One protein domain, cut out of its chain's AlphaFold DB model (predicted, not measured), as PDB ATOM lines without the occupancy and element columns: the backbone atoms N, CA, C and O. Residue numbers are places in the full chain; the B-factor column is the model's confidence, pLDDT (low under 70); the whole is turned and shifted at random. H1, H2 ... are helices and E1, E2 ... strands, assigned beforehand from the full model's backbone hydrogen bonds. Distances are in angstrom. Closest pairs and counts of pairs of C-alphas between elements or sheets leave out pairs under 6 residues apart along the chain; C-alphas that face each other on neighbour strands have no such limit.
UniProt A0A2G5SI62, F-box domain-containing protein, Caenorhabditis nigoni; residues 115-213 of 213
ATOM      1  N   LEU A 115      72.658  74.084  55.402       78.50
ATOM      2  CA  LEU A 115      71.834  74.453  54.248       78.50
ATOM      3  C   LEU A 115      70.945  75.659  54.565       78.50
ATOM      4  O   LEU A 115      69.883  75.808  53.980       78.50
ATOM      5  N   ILE A 116      71.341  76.504  55.513       85.25
ATOM      6  CA  ILE A 116      70.517  77.627  55.964       85.25
ATOM      7  C   ILE A 116      70.645  78.789  54.983       85.25
ATOM      8  O   ILE A 116      71.752  79.271  54.730       85.25
ATOM      9  N   LYS A 117      69.501  79.243  54.478       87.19
ATOM     10  CA  LYS A 117      69.365  80.389  53.582       87.19
ATOM     11  C   LYS A 117      69.086  81.664  54.372       87.19
ATOM     12  O   LYS A 117      69.816  82.643  54.216       87.19
ATOM     13  N   SER A 118      68.093  81.641  55.260       88.44
ATOM     14  CA  SER A 118      67.743  82.794  56.088       88.44
ATOM     15  C   SER A 118      67.345  82.404  57.510       88.44
ATOM     16  O   SER A 118      66.869  81.296  57.762       88.44
ATOM     17  N   ILE A 119      67.580  83.316  58.458       90.62
ATOM     18  CA  ILE A 119      67.123  83.196  59.847       90.62
ATOM     19  C   ILE A 119      66.406  84.488  60.238       90.62
ATOM     20  O   ILE A 119      66.971  85.578  60.133       90.62
ATOM     21  N   ASN A 120      65.185  84.366  60.751       91.69
ATOM     22  CA  ASN A 120      64.424  85.465  61.332       91.69
ATOM     23  C   ASN A 120      64.033  85.123  62.773       91.69
ATOM     24  O   ASN A 120      63.156  84.297  63.009       91.69
ATOM     25  N   LEU A 121      64.700  85.758  63.734       93.00
ATOM     26  CA  LEU A 121      64.411  85.639  65.158       93.00
ATOM     27  C   LEU A 121      63.544  86.815  65.611       93.00
ATOM     28  O   LEU A 121      63.917  87.979  65.458       93.00
ATOM     29  N   MET A 122      62.409  86.503  66.219       90.88
ATOM     30  CA  MET A 122      61.482  87.450  66.815       90.88
ATOM     31  C   MET A 122      61.383  87.186  68.318       90.88
ATOM     32  O   MET A 122      61.130  86.058  68.730       90.88
ATOM     33  N   ILE A 123      61.613  88.214  69.130       89.75
ATOM     34  CA  ILE A 123      61.497  88.178  70.591       89.75
ATOM     35  C   ILE A 123      60.383  89.150  70.982       89.75
ATOM     36  O   ILE A 123      60.471  90.337  70.661       89.75
ATOM     37  N   GLU A 124      59.349  88.640  71.645       86.44
ATOM     38  CA  GLU A 124      58.139  89.363  72.046       86.44
ATOM     39  C   GLU A 124      57.830  89.172  73.539       86.44
ATOM     40  O   GLU A 124      58.418  88.315  74.202       86.44
ATOM     41  N   ASP A 125      56.864  89.936  74.060       82.00
ATOM     42  CA  ASP A 125      56.422  89.904  75.469       82.00
ATOM     43  C   ASP A 125      55.987  88.520  75.974       82.00
ATOM     44  O   ASP A 125      55.967  88.270  77.175       82.00
ATOM     45  N   TYR A 126      55.600  87.623  75.070       78.94
ATOM     46  CA  TYR A 126      55.073  86.296  75.394       78.94
ATOM     47  C   TYR A 126      55.972  85.150  74.917       78.94
ATOM     48  O   TYR A 126      55.609  83.981  75.055       78.94
ATOM     49  N   GLY A 127      57.152  85.445  74.366       85.81
ATOM     50  CA  GLY A 127      58.105  84.408  73.984       85.81
ATOM     51  C   GLY A 127      58.982  84.772  72.800       85.81
ATOM     52  O   GLY A 127      59.053  85.915  72.360       85.81
ATOM     53  N   SER A 128      59.701  83.778  72.286       90.31
ATOM     54  CA  SER A 128      60.553  83.951  71.108       90.31
ATOM     55  C   SER A 128      60.211  82.939  70.024       90.31
ATOM     56  O   SER A 128      59.938  81.774  70.311       90.31
ATOM     57  N   THR A 129      60.281  83.373  68.774       91.12
ATOM     58  CA  THR A 129      60.023  82.545  67.596       91.12
ATOM     59  C   THR A 129      61.165  82.722  66.614       91.12
ATOM     60  O   THR A 129      61.584  83.841  66.334       91.12
ATOM     61  N   MET A 130      61.674  81.619  66.082       91.38
ATOM     62  CA  MET A 130      62.689  81.615  65.039       91.38
ATOM     63  C   MET A 130      62.122  80.958  63.792       91.38
ATOM     64  O   MET A 130      61.627  79.835  63.852       91.38
ATOM     65  N   VAL A 131      62.221  81.651  62.670       90.56
ATOM     66  CA  VAL A 131      61.912  81.121  61.347       90.56
ATOM     67  C   VAL A 131      63.227  80.871  60.635       90.56
ATOM     68  O   VAL A 131      64.093  81.750  60.602       90.56
ATOM     69  N   ILE A 132      63.395  79.663  60.114       87.88
ATOM     70  CA  ILE A 132      64.593  79.239  59.402       87.88
ATOM     71  C   ILE A 132      64.172  78.810  58.005       87.88
ATOM     72  O   ILE A 132      63.382  77.880  57.851       87.88
ATOM     73  N   GLU A 133      64.734  79.463  56.999       86.62
ATOM     74  CA  GLU A 133      64.601  79.050  55.609       86.62
ATOM     75  C   GLU A 133      65.846  78.264  55.206       86.62
ATOM     76  O   GLU A 133      66.975  78.650  55.541       86.62
ATOM     77  N   SER A 134      65.665  77.161  54.483       81.25
ATOM     78  CA  SER A 134      66.775  76.307  54.057       81.25
ATOM     79  C   SER A 134      66.773  76.061  52.550       81.25
ATOM     80  O   SER A 134      65.728  76.059  51.916       81.25
ATOM     81  N   TYR A 135      67.948  75.782  51.983       75.38
ATOM     82  CA  TYR A 135      68.098  75.294  50.607       75.38
ATOM     83  C   TYR A 135      67.653  73.830  50.441       75.38
ATOM     84  O   TYR A 135      67.813  73.262  49.364       75.38
ATOM     85  N   SER A 136      67.178  73.176  51.508       72.56
ATOM     86  CA  SER A 136      66.719  71.791  51.431       72.56
ATOM     87  C   SER A 136      65.287  71.723  50.902       72.56
ATOM     88  O   SER A 136      64.440  72.535  51.261       72.56
ATOM     89  N   ASN A 137      65.003  70.708  50.085       59.66
ATOM     90  CA  ASN A 137      63.675  70.487  49.502       59.66
ATOM     91  C   ASN A 137      62.687  69.809  50.469       59.66
ATOM     92  O   ASN A 137      61.571  69.503  50.065       59.66
ATOM     93  N   LEU A 138      63.105  69.496  51.704       67.56
ATOM     94  CA  LEU A 138      62.273  68.760  52.665       67.56
ATOM     95  C   LEU A 138      61.147  69.650  53.192       67.56
ATOM     96  O   LEU A 138      59.989  69.261  53.119       67.56
ATOM     97  N   GLU A 139      61.497  70.850  53.660       65.88
ATOM     98  CA  GLU A 139      60.569  71.927  54.003       65.88
ATOM     99  C   GLU A 139      61.302  73.269  53.835       65.88
ATOM    100  O   GLU A 139      62.315  73.492  54.512       65.88
ATOM    101  N   PRO A 140      60.845  74.162  52.937       64.81
ATOM    102  CA  PRO A 140      61.558  75.404  52.645       64.81
ATOM    103  C   PRO A 140      61.577  76.367  53.838       64.81
ATOM    104  O   PRO A 140      62.577  77.054  54.033       64.81
ATOM    105  N   GLU A 141      60.531  76.372  54.672       76.12
ATOM    106  CA  GLU A 141      60.393  77.252  55.834       76.12
ATOM    107  C   GLU A 141      60.029  76.450  57.088       76.12
ATOM    108  O   GLU A 141      59.026  75.739  57.123       76.12
ATOM    109  N   GLN A 142      60.843  76.574  58.138       80.88
ATOM    110  CA  GLN A 142      60.636  75.880  59.406       80.88
ATOM    111  C   GLN A 142      60.547  76.864  60.567       80.88
ATOM    112  O   GLN A 142      61.405  77.727  60.751       80.88
ATOM    113  N   TRP A 143      59.524  76.687  61.398       83.50
ATOM    114  CA  TRP A 143      59.251  77.537  62.551       83.50
ATOM    115  C   TRP A 143      59.689  76.828  63.828       83.50
ATOM    116  O   TRP A 143      59.396  75.648  64.017       83.50
ATOM    117  N   VAL A 144      60.363  77.534  64.731       84.69
ATOM    118  CA  VAL A 144      60.751  77.041  66.055       84.69
ATOM    119  C   VAL A 144      60.267  78.032  67.102       84.69
ATOM    120  O   VAL A 144      60.680  79.189  67.112       84.69
ATOM    121  N   GLN A 145      59.383  77.572  67.984       86.88
ATOM    122  CA  GLN A 145      58.857  78.377  69.080       86.88
ATOM    123  C   GLN A 145      59.598  78.052  70.376       86.88
ATOM    124  O   GLN A 145      59.813  76.888  70.719       86.88
ATOM    125  N   TYR A 146      59.954  79.098  71.107       84.94
ATOM    126  CA  TYR A 146      60.651  79.046  72.382       84.94
ATOM    127  C   TYR A 146      59.724  79.604  73.464       84.94
ATOM    128  O   TYR A 146      59.868  80.747  73.899       84.94
ATOM    129  N   ALA A 147      58.740  78.791  73.858       73.25
ATOM    130  CA  ALA A 147      57.837  79.088  74.968       73.25
ATOM    131  C   ALA A 147      58.469  78.672  76.303       73.25
ATOM    132  O   ALA A 147      59.223  77.693  76.361       73.25
ATOM    133  N   ASN A 148      58.208  79.446  77.360       71.81
ATOM    134  CA  ASN A 148      58.817  79.227  78.666       71.81
ATOM    135  C   ASN A 148      58.166  80.036  79.791       71.81
ATOM    136  O   ASN A 148      57.410  80.960  79.511       71.81
ATOM    137  N   ASN A 149      58.544  79.742  81.044       70.31
ATOM    138  CA  ASN A 149      58.083  80.484  82.225       70.31
ATOM    139  C   ASN A 149      58.432  81.979  82.159       70.31
ATOM    140  O   ASN A 149      57.677  82.807  82.658       70.31
ATOM    141  N   THR A 150      59.566  82.328  81.541       80.12
ATOM    142  CA  THR A 150      59.980  83.720  81.332       80.12
ATOM    143  C   THR A 150      60.423  83.964  79.890       80.12
ATOM    144  O   THR A 150      60.995  83.091  79.225       80.12
ATOM    145  N   VAL A 151      60.199  85.194  79.414       80.94
ATOM    146  CA  VAL A 151      60.635  85.657  78.086       80.94
ATOM    147  C   VAL A 151      62.152  85.566  77.938       80.94
ATOM    148  O   VAL A 151      62.657  85.149  76.896       80.94
ATOM    149  N   GLU A 152      62.883  85.903  79.001       84.75
ATOM    150  CA  GLU A 152      64.344  85.894  79.020       84.75
ATOM    151  C   GLU A 152      64.909  84.498  78.741       84.75
ATOM    152  O   GLU A 152      65.825  84.337  77.933       84.75
ATOM    153  N   GLU A 153      64.357  83.461  79.371       86.62
ATOM    154  CA  GLU A 153      64.825  82.100  79.139       86.62
ATOM    155  C   GLU A 153      64.494  81.604  77.724       86.62
ATOM    156  O   GLU A 153      65.311  80.911  77.108       86.62
ATOM    157  N   GLY A 154      63.314  81.956  77.198       86.50
ATOM    158  CA  GLY A 154      62.937  81.662  75.813       86.50
ATOM    159  C   GLY A 154      63.925  82.285  74.824       86.50
ATOM    160  O   GLY A 154      64.485  81.584  73.974       86.50
ATOM    161  N   ALA A 155      64.241  83.567  75.023       87.94
ATOM    162  CA  ALA A 155      65.229  84.297  74.237       87.94
ATOM    163  C   ALA A 155      66.632  83.681  74.353       87.94
ATOM    164  O   ALA A 155      67.294  83.461  73.339       87.94
ATOM    165  N   LYS A 156      67.079  83.321  75.565       90.12
ATOM    166  CA  LYS A 156      68.373  82.648  75.789       90.12
ATOM    167  C   LYS A 156      68.490  81.357  74.978       90.12
ATOM    168  O   LYS A 156      69.517  81.130  74.340       90.12
ATOM    169  N   ARG A 157      67.452  80.517  74.955       88.62
ATOM    170  CA  ARG A 157      67.466  79.274  74.162       88.62
ATOM    171  C   ARG A 157      67.446  79.533  72.664       88.62
ATOM    172  O   ARG A 157      68.189  78.871  71.942       88.62
ATOM    173  N   ALA A 158      66.652  80.501  72.215       90.94
ATOM    174  CA  ALA A 158      66.634  80.899  70.814       90.94
ATOM    175  C   ALA A 158      68.024  81.377  70.361       90.94
ATOM    176  O   ALA A 158      68.523  80.951  69.322       90.94
ATOM    177  N   LEU A 159      68.707  82.175  71.185       90.69
ATOM    178  CA  LEU A 159      70.067  82.642  70.914       90.69
ATOM    179  C   LEU A 159      71.106  81.511  70.945       90.69
ATOM    180  O   LEU A 159      72.046  81.534  70.152       90.69
ATOM    181  N   LEU A 160      70.952  80.507  71.815       90.62
ATOM    182  CA  LEU A 160      71.830  79.329  71.844       90.62
ATOM    183  C   LEU A 160      71.699  78.476  70.578       90.62
ATOM    184  O   LEU A 160      72.715  78.074  70.001       90.62
ATOM    185  N   ASP A 161      70.468  78.216  70.141       90.06
ATOM    186  CA  ASP A 161      70.207  77.486  68.901       90.06
ATOM    187  C   ASP A 161      70.710  78.300  67.696       90.06
ATOM    188  O   ASP A 161      71.427  77.766  66.852       90.06
ATOM    189  N   MET A 162      70.467  79.616  67.666       88.81
ATOM    190  CA  MET A 162      70.989  80.512  66.628       88.81
ATOM    191  C   MET A 162      72.523  80.526  66.587       88.81
ATOM    192  O   MET A 162      73.107  80.407  65.512       88.81
ATOM    193  N   LYS A 163      73.203  80.612  67.739       89.00
ATOM    194  CA  LYS A 163      74.675  80.549  67.822       89.00
ATOM    195  C   LYS A 163      75.210  79.288  67.154       89.00
ATOM    196  O   LYS A 163      76.209  79.337  66.442       89.00
ATOM    197  N   TYR A 164      74.544  78.162  67.373       86.12
ATOM    198  CA  TYR A 164      74.900  76.907  66.734       86.12
ATOM    199  C   TYR A 164      74.714  76.943  65.211       86.12
ATOM    200  O   TYR A 164      75.628  76.559  64.483       86.12
ATOM    201  N   LEU A 165      73.571  77.439  64.736       86.44
ATOM    202  CA  LEU A 165      73.293  77.584  63.304       86.44
ATOM    203  C   LEU A 165      74.335  78.481  62.614       86.44
ATOM    204  O   LEU A 165      74.758  78.192  61.494       86.44
ATOM    205  N   MET A 166      74.789  79.529  63.310       82.75
ATOM    206  CA  MET A 166      75.773  80.489  62.806       82.75
ATOM    207  C   MET A 166      77.225  79.988  62.841       82.75
ATOM    208  O   MET A 166      78.012  80.367  61.981       82.75
ATOM    209  N   ASN A 167      77.597  79.118  63.787       81.25
ATOM    210  CA  ASN A 167      78.979  78.642  63.969       81.25
ATOM    211  C   ASN A 167      79.445  77.600  62.925       81.25
ATOM    212  O   ASN A 167      80.446  76.913  63.137       81.25
ATOM    213  N   ARG A 168      78.745  77.453  61.795       76.19
ATOM    214  CA  ARG A 168      79.058  76.436  60.784       76.19
ATOM    215  C   ARG A 168      80.061  76.963  59.737       76.19
ATOM    216  O   ARG A 168      79.783  77.974  59.095       76.19
ATOM    217  N   PRO A 169      81.180  76.255  59.471       64.75
ATOM    218  CA  PRO A 169      82.329  76.768  58.704       64.75
ATOM    219  C   PRO A 169      82.076  77.039  57.206       64.75
ATOM    220  O   PRO A 169      82.960  77.536  56.516       64.75
ATOM    221  N   LYS A 170      80.884  76.726  56.680       70.81
ATOM    222  CA  LYS A 170      80.490  76.961  55.276       70.81
ATOM    223  C   LYS A 170      79.101  77.599  55.153       70.81
ATOM    224  O   LYS A 170      78.356  77.294  54.225       70.81
ATOM    225  N   LEU A 171      78.719  78.437  56.115       75.38
ATOM    226  CA  LEU A 171      77.415  79.094  56.115       75.38
ATOM    227  C   LEU A 171      77.285  80.071  54.925       75.38
ATOM    228  O   LEU A 171      77.933  81.113  54.900       75.38
ATOM    229  N   LYS A 172      76.423  79.739  53.954       77.19
ATOM    230  CA  LYS A 172      76.013  80.614  52.837       77.19
ATOM    231  C   LYS A 172      74.645  81.244  53.124       77.19
ATOM    232  O   LYS A 172      73.676  80.998  52.410       77.19
ATOM    233  N   MET A 173      74.567  81.997  54.217       83.88
ATOM    234  CA  MET A 173      73.337  82.672  54.633       83.88
ATOM    235  C   MET A 173      73.167  83.980  53.856       83.88
ATOM    236  O   MET A 173      74.089  84.794  53.799       83.88
ATOM    237  N   GLU A 174      71.986  84.176  53.282       87.00
ATOM    238  CA  GLU A 174      71.619  85.368  52.514       87.00
ATOM    239  C   GLU A 174      71.094  86.477  53.426       87.00
ATOM    240  O   GLU A 174      71.373  87.655  53.205       87.00
ATOM    241  N   SER A 175      70.349  86.116  54.478       87.06
ATOM    242  CA  SER A 175      69.789  87.098  55.405       87.06
ATOM    243  C   SER A 175      69.700  86.605  56.850       87.06
ATOM    244  O   SER A 175      69.414  85.444  57.135       87.06
ATOM    245  N   LEU A 176      69.940  87.536  57.774       90.19
ATOM    246  CA  LEU A 176      69.722  87.381  59.208       90.19
ATOM    247  C   LEU A 176      68.909  88.575  59.696       90.19
ATOM    248  O   LEU A 176      69.302  89.725  59.490       90.19
ATOM    249  N   LYS A 177      67.794  88.305  60.368       91.06
ATOM    250  CA  LYS A 177      66.940  89.326  60.971       91.06
ATOM    251  C   LYS A 177      66.690  88.989  62.432       91.06
ATOM    252  O   LYS A 177      66.285  87.879  62.753       91.06
ATOM    253  N   ILE A 178      66.910  89.965  63.306       91.44
ATOM    254  CA  ILE A 178      66.589  89.870  64.730       91.44
ATOM    255  C   ILE A 178      65.666  91.042  65.057       91.44
ATOM    256  O   ILE A 178      66.012  92.202  64.831       91.44
ATOM    257  N   SER A 179      64.465  90.736  65.533       88.38
ATOM    258  CA  SER A 179      63.438  91.720  65.867       88.38
ATOM    259  C   SER A 179      63.051  91.558  67.326       88.38
ATOM    260  O   SER A 179      62.724  90.454  67.753       88.38
ATOM    261  N   VAL A 180      63.082  92.654  68.079       87.56
ATOM    262  CA  VAL A 180      62.706  92.670  69.490       87.56
ATOM    263  C   VAL A 180      61.546  93.641  69.654       87.56
ATOM    264  O   VAL A 180      61.642  94.811  69.274       87.56
ATOM    265  N   LYS A 181      60.424  93.148  70.167       84.25
ATOM    266  CA  LYS A 181      59.181  93.907  70.262       84.25
ATOM    267  C   LYS A 181      58.588  93.704  71.643       84.25
ATOM    268  O   LYS A 181      58.042  92.648  71.932       84.25
ATOM    269  N   PHE A 182      58.681  94.741  72.460       78.38
ATOM    270  CA  PHE A 182      58.068  94.746  73.778       78.38
ATOM    271  C   PHE A 182      56.956  95.789  73.823       78.38
ATOM    272  O   PHE A 182      57.110  96.898  73.294       78.38
ATOM    273  N   SER A 183      55.829  95.450  74.435       76.12
ATOM    274  CA  SER A 183      54.824  96.444  74.793       76.12
ATOM    275  C   SER A 183      55.350  97.266  75.968       76.12
ATOM    276  O   SER A 183      55.736  96.732  77.004       76.12
ATOM    277  N   CYS A 184      55.418  98.593  75.807       60.94
ATOM    278  CA  CYS A 184      55.693  99.473  76.936       60.94
ATOM    279  C   CYS A 184      54.366  99.971  77.512       60.94
ATOM    280  O   CYS A 184      53.521 100.507  76.788       60.94
ATOM    281  N   HIS A 185      54.199  99.833  78.824       52.00
ATOM    282  CA  HIS A 185      53.175 100.551  79.569       52.00
ATOM    283  C   HIS A 185      53.818 101.810  80.144       52.00
ATOM    284  O   HIS A 185      54.545 101.745  81.130       52.00
ATOM    285  N   THR A 186      53.585 102.963  79.519       46.94
ATOM    286  CA  THR A 186      53.825 104.248  80.180       46.94
ATOM    287  C   THR A 186      52.565 104.599  80.957       46.94
ATOM    288  O   THR A 186      51.515 104.818  80.351       46.94
ATOM    289  N   VAL A 187      52.649 104.607  82.287       46.44
ATOM    290  CA  VAL A 187      51.590 105.161  83.137       46.44
ATOM    291  C   VAL A 187      51.717 106.678  83.054       46.44
ATOM    292  O   VAL A 187      52.651 107.258  83.598       46.44
ATOM    293  N   ASP A 188      50.822 107.312  82.302       44.09
ATOM    294  CA  ASP A 188      50.750 108.767  82.224       44.09
ATOM    295  C   ASP A 188      49.970 109.269  83.454       44.09
ATOM    296  O   ASP A 188      48.737 109.332  83.459       44.09
ATOM    297  N   GLU A 189      50.688 109.573  84.543       49.88
ATOM    298  CA  GLU A 189      50.113 109.988  85.841       49.88
ATOM    299  C   GLU A 189      49.232 111.248  85.752       49.88
ATOM    300  O   GLU A 189      48.493 111.558  86.683       49.88
ATOM    301  N   LYS A 190      49.267 111.980  84.631       50.25
ATOM    302  CA  LYS A 190      48.548 113.251  84.466       50.25
ATOM    303  C   LYS A 190      47.175 113.146  83.799       50.25
ATOM    304  O   LYS A 190      46.481 114.158  83.742       50.25
ATOM    305  N   ARG A 191      46.753 111.973  83.307       48.62
ATOM    306  CA  ARG A 191      45.429 111.828  82.657       48.62
ATOM    307  C   ARG A 191      44.628 110.569  82.979       48.62
ATOM    308  O   ARG A 191      43.491 110.486  82.538       48.62
ATOM    309  N   GLY A 192      45.156 109.620  83.753       44.47
ATOM    310  CA  GLY A 192      44.393 108.415  84.115       44.47
ATOM    311  C   GLY A 192      44.003 107.535  82.918       44.47
ATOM    312  O   GLY A 192      43.114 106.698  83.038       44.47
ATOM    313  N   GLU A 193      44.664 107.703  81.768       43.62
ATOM    314  CA  GLU A 193      44.440 106.904  80.564       43.62
ATOM    315  C   GLU A 193      45.678 106.049  80.268       43.62
ATOM    316  O   GLU A 193      46.758 106.552  79.954       43.62
ATOM    317  N   THR A 194      45.524 104.728  80.348       41.47
ATOM    318  CA  THR A 194      46.570 103.763  79.993       41.47
ATOM    319  C   THR A 194      46.709 103.689  78.469       41.47
ATOM    320  O   THR A 194      45.997 102.931  77.810       41.47
ATOM    321  N   GLN A 195      47.626 104.452  77.871       44.72
ATOM    322  CA  GLN A 195      47.913 104.328  76.435       44.72
ATOM    323  C   GLN A 195      48.886 103.173  76.148       44.72
ATOM    324  O   GLN A 195      50.002 103.119  76.662       44.72
ATOM    325  N   ARG A 196      48.481 102.249  75.264       41.38
ATOM    326  CA  ARG A 196      49.363 101.221  74.687       41.38
ATOM    327  C   ARG A 196      50.248 101.862  73.615       41.38
ATOM    328  O   ARG A 196      49.759 102.170  72.530       41.38
ATOM    329  N   ARG A 197      51.550 102.016  73.870       44.91
ATOM    330  CA  ARG A 197      52.540 102.308  72.818       44.91
ATOM    331  C   ARG A 197      53.373 101.058  72.530       44.91
ATOM    332  O   ARG A 197      53.926 100.431  73.426       44.91
ATOM    333  N   LEU A 198      53.430 100.674  71.255       41.94
ATOM    334  CA  LEU A 198      54.289  99.598  70.757       41.94
ATOM    335  C   LEU A 198      55.711 100.139  70.576       41.94
ATOM    336  O   LEU A 198      55.942 100.981  69.709       41.94
ATOM    337  N   GLY A 199      56.658  99.658  71.382       46.56
ATOM    338  CA  GLY A 199      58.079  99.933  71.190       46.56
ATOM    339  C   GLY A 199      58.665  98.986  70.143       46.56
ATOM    340  O   GLY A 199      58.707  97.774  70.352       46.56
ATOM    341  N   TYR A 200      59.117  99.519  69.007       42.62
ATOM    342  CA  TYR A 200      59.802  98.743  67.969       42.62
ATOM    343  C   TYR A 200      61.317  98.919  68.102       42.62
ATOM    344  O   TYR A 200      61.844  99.973  67.753       42.62
ATOM    345  N   TYR A 201      62.030  97.880  68.537       46.81
ATOM    346  CA  TYR A 201      63.492  97.862  68.518       46.81
ATOM    347  C   TYR A 201      63.963  96.939  67.385       46.81
ATOM    348  O   TYR A 201      63.898  95.710  67.469       46.81
ATOM    349  N   ARG A 202      64.411  97.531  66.269       37.34
ATOM    350  CA  ARG A 202      64.969  96.797  65.121       37.34
ATOM    351  C   ARG A 202      66.494  96.899  65.146       37.34
ATOM    352  O   ARG A 202      67.046  97.926  64.767       37.34
ATOM    353  N   ALA A 203      67.180  95.824  65.528       41.91
ATOM    354  CA  ALA A 203      68.619  95.701  65.315       41.91
ATOM    355  C   ALA A 203      68.868  95.197  63.881       41.91
ATOM    356  O   ALA A 203      68.695  94.015  63.587       41.91
ATOM    357  N   ILE A 204      69.229  96.092  62.955       40.38
ATOM    358  CA  ILE A 204      69.611  95.707  61.586       40.38
ATOM    359  C   ILE A 204      71.108  95.387  61.574       40.38
ATOM    360  O   ILE A 204      71.941  96.275  61.436       40.38
ATOM    361  N   GLY A 205      71.454  94.107  61.704       42.09
ATOM    362  CA  GLY A 205      72.800  93.597  61.440       42.09
ATOM    363  C   GLY A 205      72.891  92.996  60.038       42.09
ATOM    364  O   GLY A 205      72.959  91.781  59.905       42.09
ATOM    365  N   GLY A 206      72.844  93.824  58.990       34.41
ATOM    366  CA  GLY A 206      72.963  93.374  57.599       34.41
ATOM    367  C   GLY A 206      74.319  93.741  56.996       34.41
ATOM    368  O   GLY A 206      74.593  94.918  56.775       34.41
ATOM    369  N   LYS A 207      75.166  92.749  56.684       38.69
ATOM    370  CA  LYS A 207      76.316  92.958  55.790       38.69
ATOM    371  C   LYS A 207      75.796  93.097  54.358       38.69
ATOM    372  O   LYS A 207      75.607  92.099  53.672       38.69
ATOM    373  N   ASN A 208      75.603  94.329  53.897       34.19
ATOM    374  CA  ASN A 208      75.449  94.602  52.470       34.19
ATOM    375  C   ASN A 208      76.806  94.413  51.789       34.19
ATOM    376  O   ASN A 208      77.673  95.284  51.860       34.19
ATOM    377  N   LYS A 209      76.995  93.278  51.117       38.88
ATOM    378  CA  LYS A 209      78.074  93.134  50.142       38.88
ATOM    379  C   LYS A 209      77.623  93.877  48.881       38.88
ATOM    380  O   LYS A 209      76.933  93.318  48.040       38.88
ATOM    381  N   ARG A 210      77.931  95.176  48.801       35.38
ATOM    382  CA  ARG A 210      77.816  95.930  47.547       35.38
ATOM    383  C   ARG A 210      78.896  95.401  46.603       35.38
ATOM    384  O   ARG A 210      80.075  95.668  46.816       35.38
ATOM    385  N   GLU A 211      78.499  94.614  45.612       37.56
ATOM    386  CA  GLU A 211      79.297  94.433  44.401       37.56
ATOM    387  C   GLU A 211      79.140  95.703  43.563       37.56
ATOM    388  O   GLU A 211      78.061  95.992  43.052       37.56
ATOM    389  N   ASN A 212      80.214  96.490  43.487       35.56
ATOM    390  CA  ASN A 212      80.348  97.538  42.486       35.56
ATOM    391  C   ASN A 212      80.670  96.866  41.142       35.56
ATOM    392  O   ASN A 212      81.662  96.138  41.042       35.56
ATOM    393  N   ARG A 213      79.852  97.139  40.128       41.44
ATOM    394  CA  ARG A 213      80.253  97.153  38.720       41.44
ATOM    395  C   ARG A 213      79.989  98.545  38.180       41.44
ATOM    396  O   ARG A 213      78.945  99.112  38.574       41.44
TER     397      ARG A 213
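This is residues 115 to 213 of the 213 residues of the protein "F-box domain-containing protein" of Caenorhabditis nigoni (UniProt A0A2G5SI62). A twisted wall of five strands has one helix, H1, along one face, and its other face is bare. The hairpin of E4 and E5 makes one end of the long axis, where residues 188 to 193 of its turn stick out. The printed part has 99 residues, with five named strands and one named helix in the order E1 E2 E3 H1 E4 E5. The mixed sheet runs E3 E2 E1 E4 E5, the class is mixed, helices and strands, and the whole is loose, with a radius of gyration of the C-alphas of 17.4 A and spans of 56 by 41 by 22 A.

Start with E1, residues 116 to 124, and E2, residues 127 to 134, an antiparallel hairpin with N 120 and O 131 2.8 A apart. E3, residues 141 to 146, adds a second hairpin with E2, where N 144 and O 130 are 2.8 A apart; E1 E2 E3 are a meander, each strand the antiparallel neighbour of the one before. Next comes H1, residues 151 to 166, with every O i to N i+4 pair within hydrogen-bond range. H1 is on the sheet at a height of 8.5 A, over E2 and only just over E1, on which 3 of its C-alphas fall. It runs along the strands, at 5 degrees to E2 on the local plane; the closest C-alphas of these two are those of Gly 127 and Val 151, 5.0 A. E4, residues 175 to 186, is parallel to E1 at 5 degrees, with N 121 and O 177 2.8 A apart. E3, H1 and E4 form a split strand-helix-strand unit, two strands running the same way with E2 and E1 between them, and its crossover is right-handed. E5, residues 195 to 203, is E4's antiparallel hairpin partner, with N 180 and O 201 3.2 A apart; the edge strands E3 and E5 are apart.

Find C-alpha 116 at (70.517, 77.627, 55.964), where E1 begins its 23.4 A. E2 spans 23.2 A, E3 16.6 A and H1 22.1 A. E4 covers 34.1 A from C-alpha 175 at (69.789, 87.098, 55.405), and E5 runs 25.0 A to C-alpha 203 at (68.619, 95.701, 65.315).

The two C-alphas farthest apart are those of Gly 192 and Arg 213, 58.9 A. The printed part has no cut and no long link. Look at the B-factor column: its mean is 71.0, and it is under 70 at residues 137 to 140, 169 and 184 to 213.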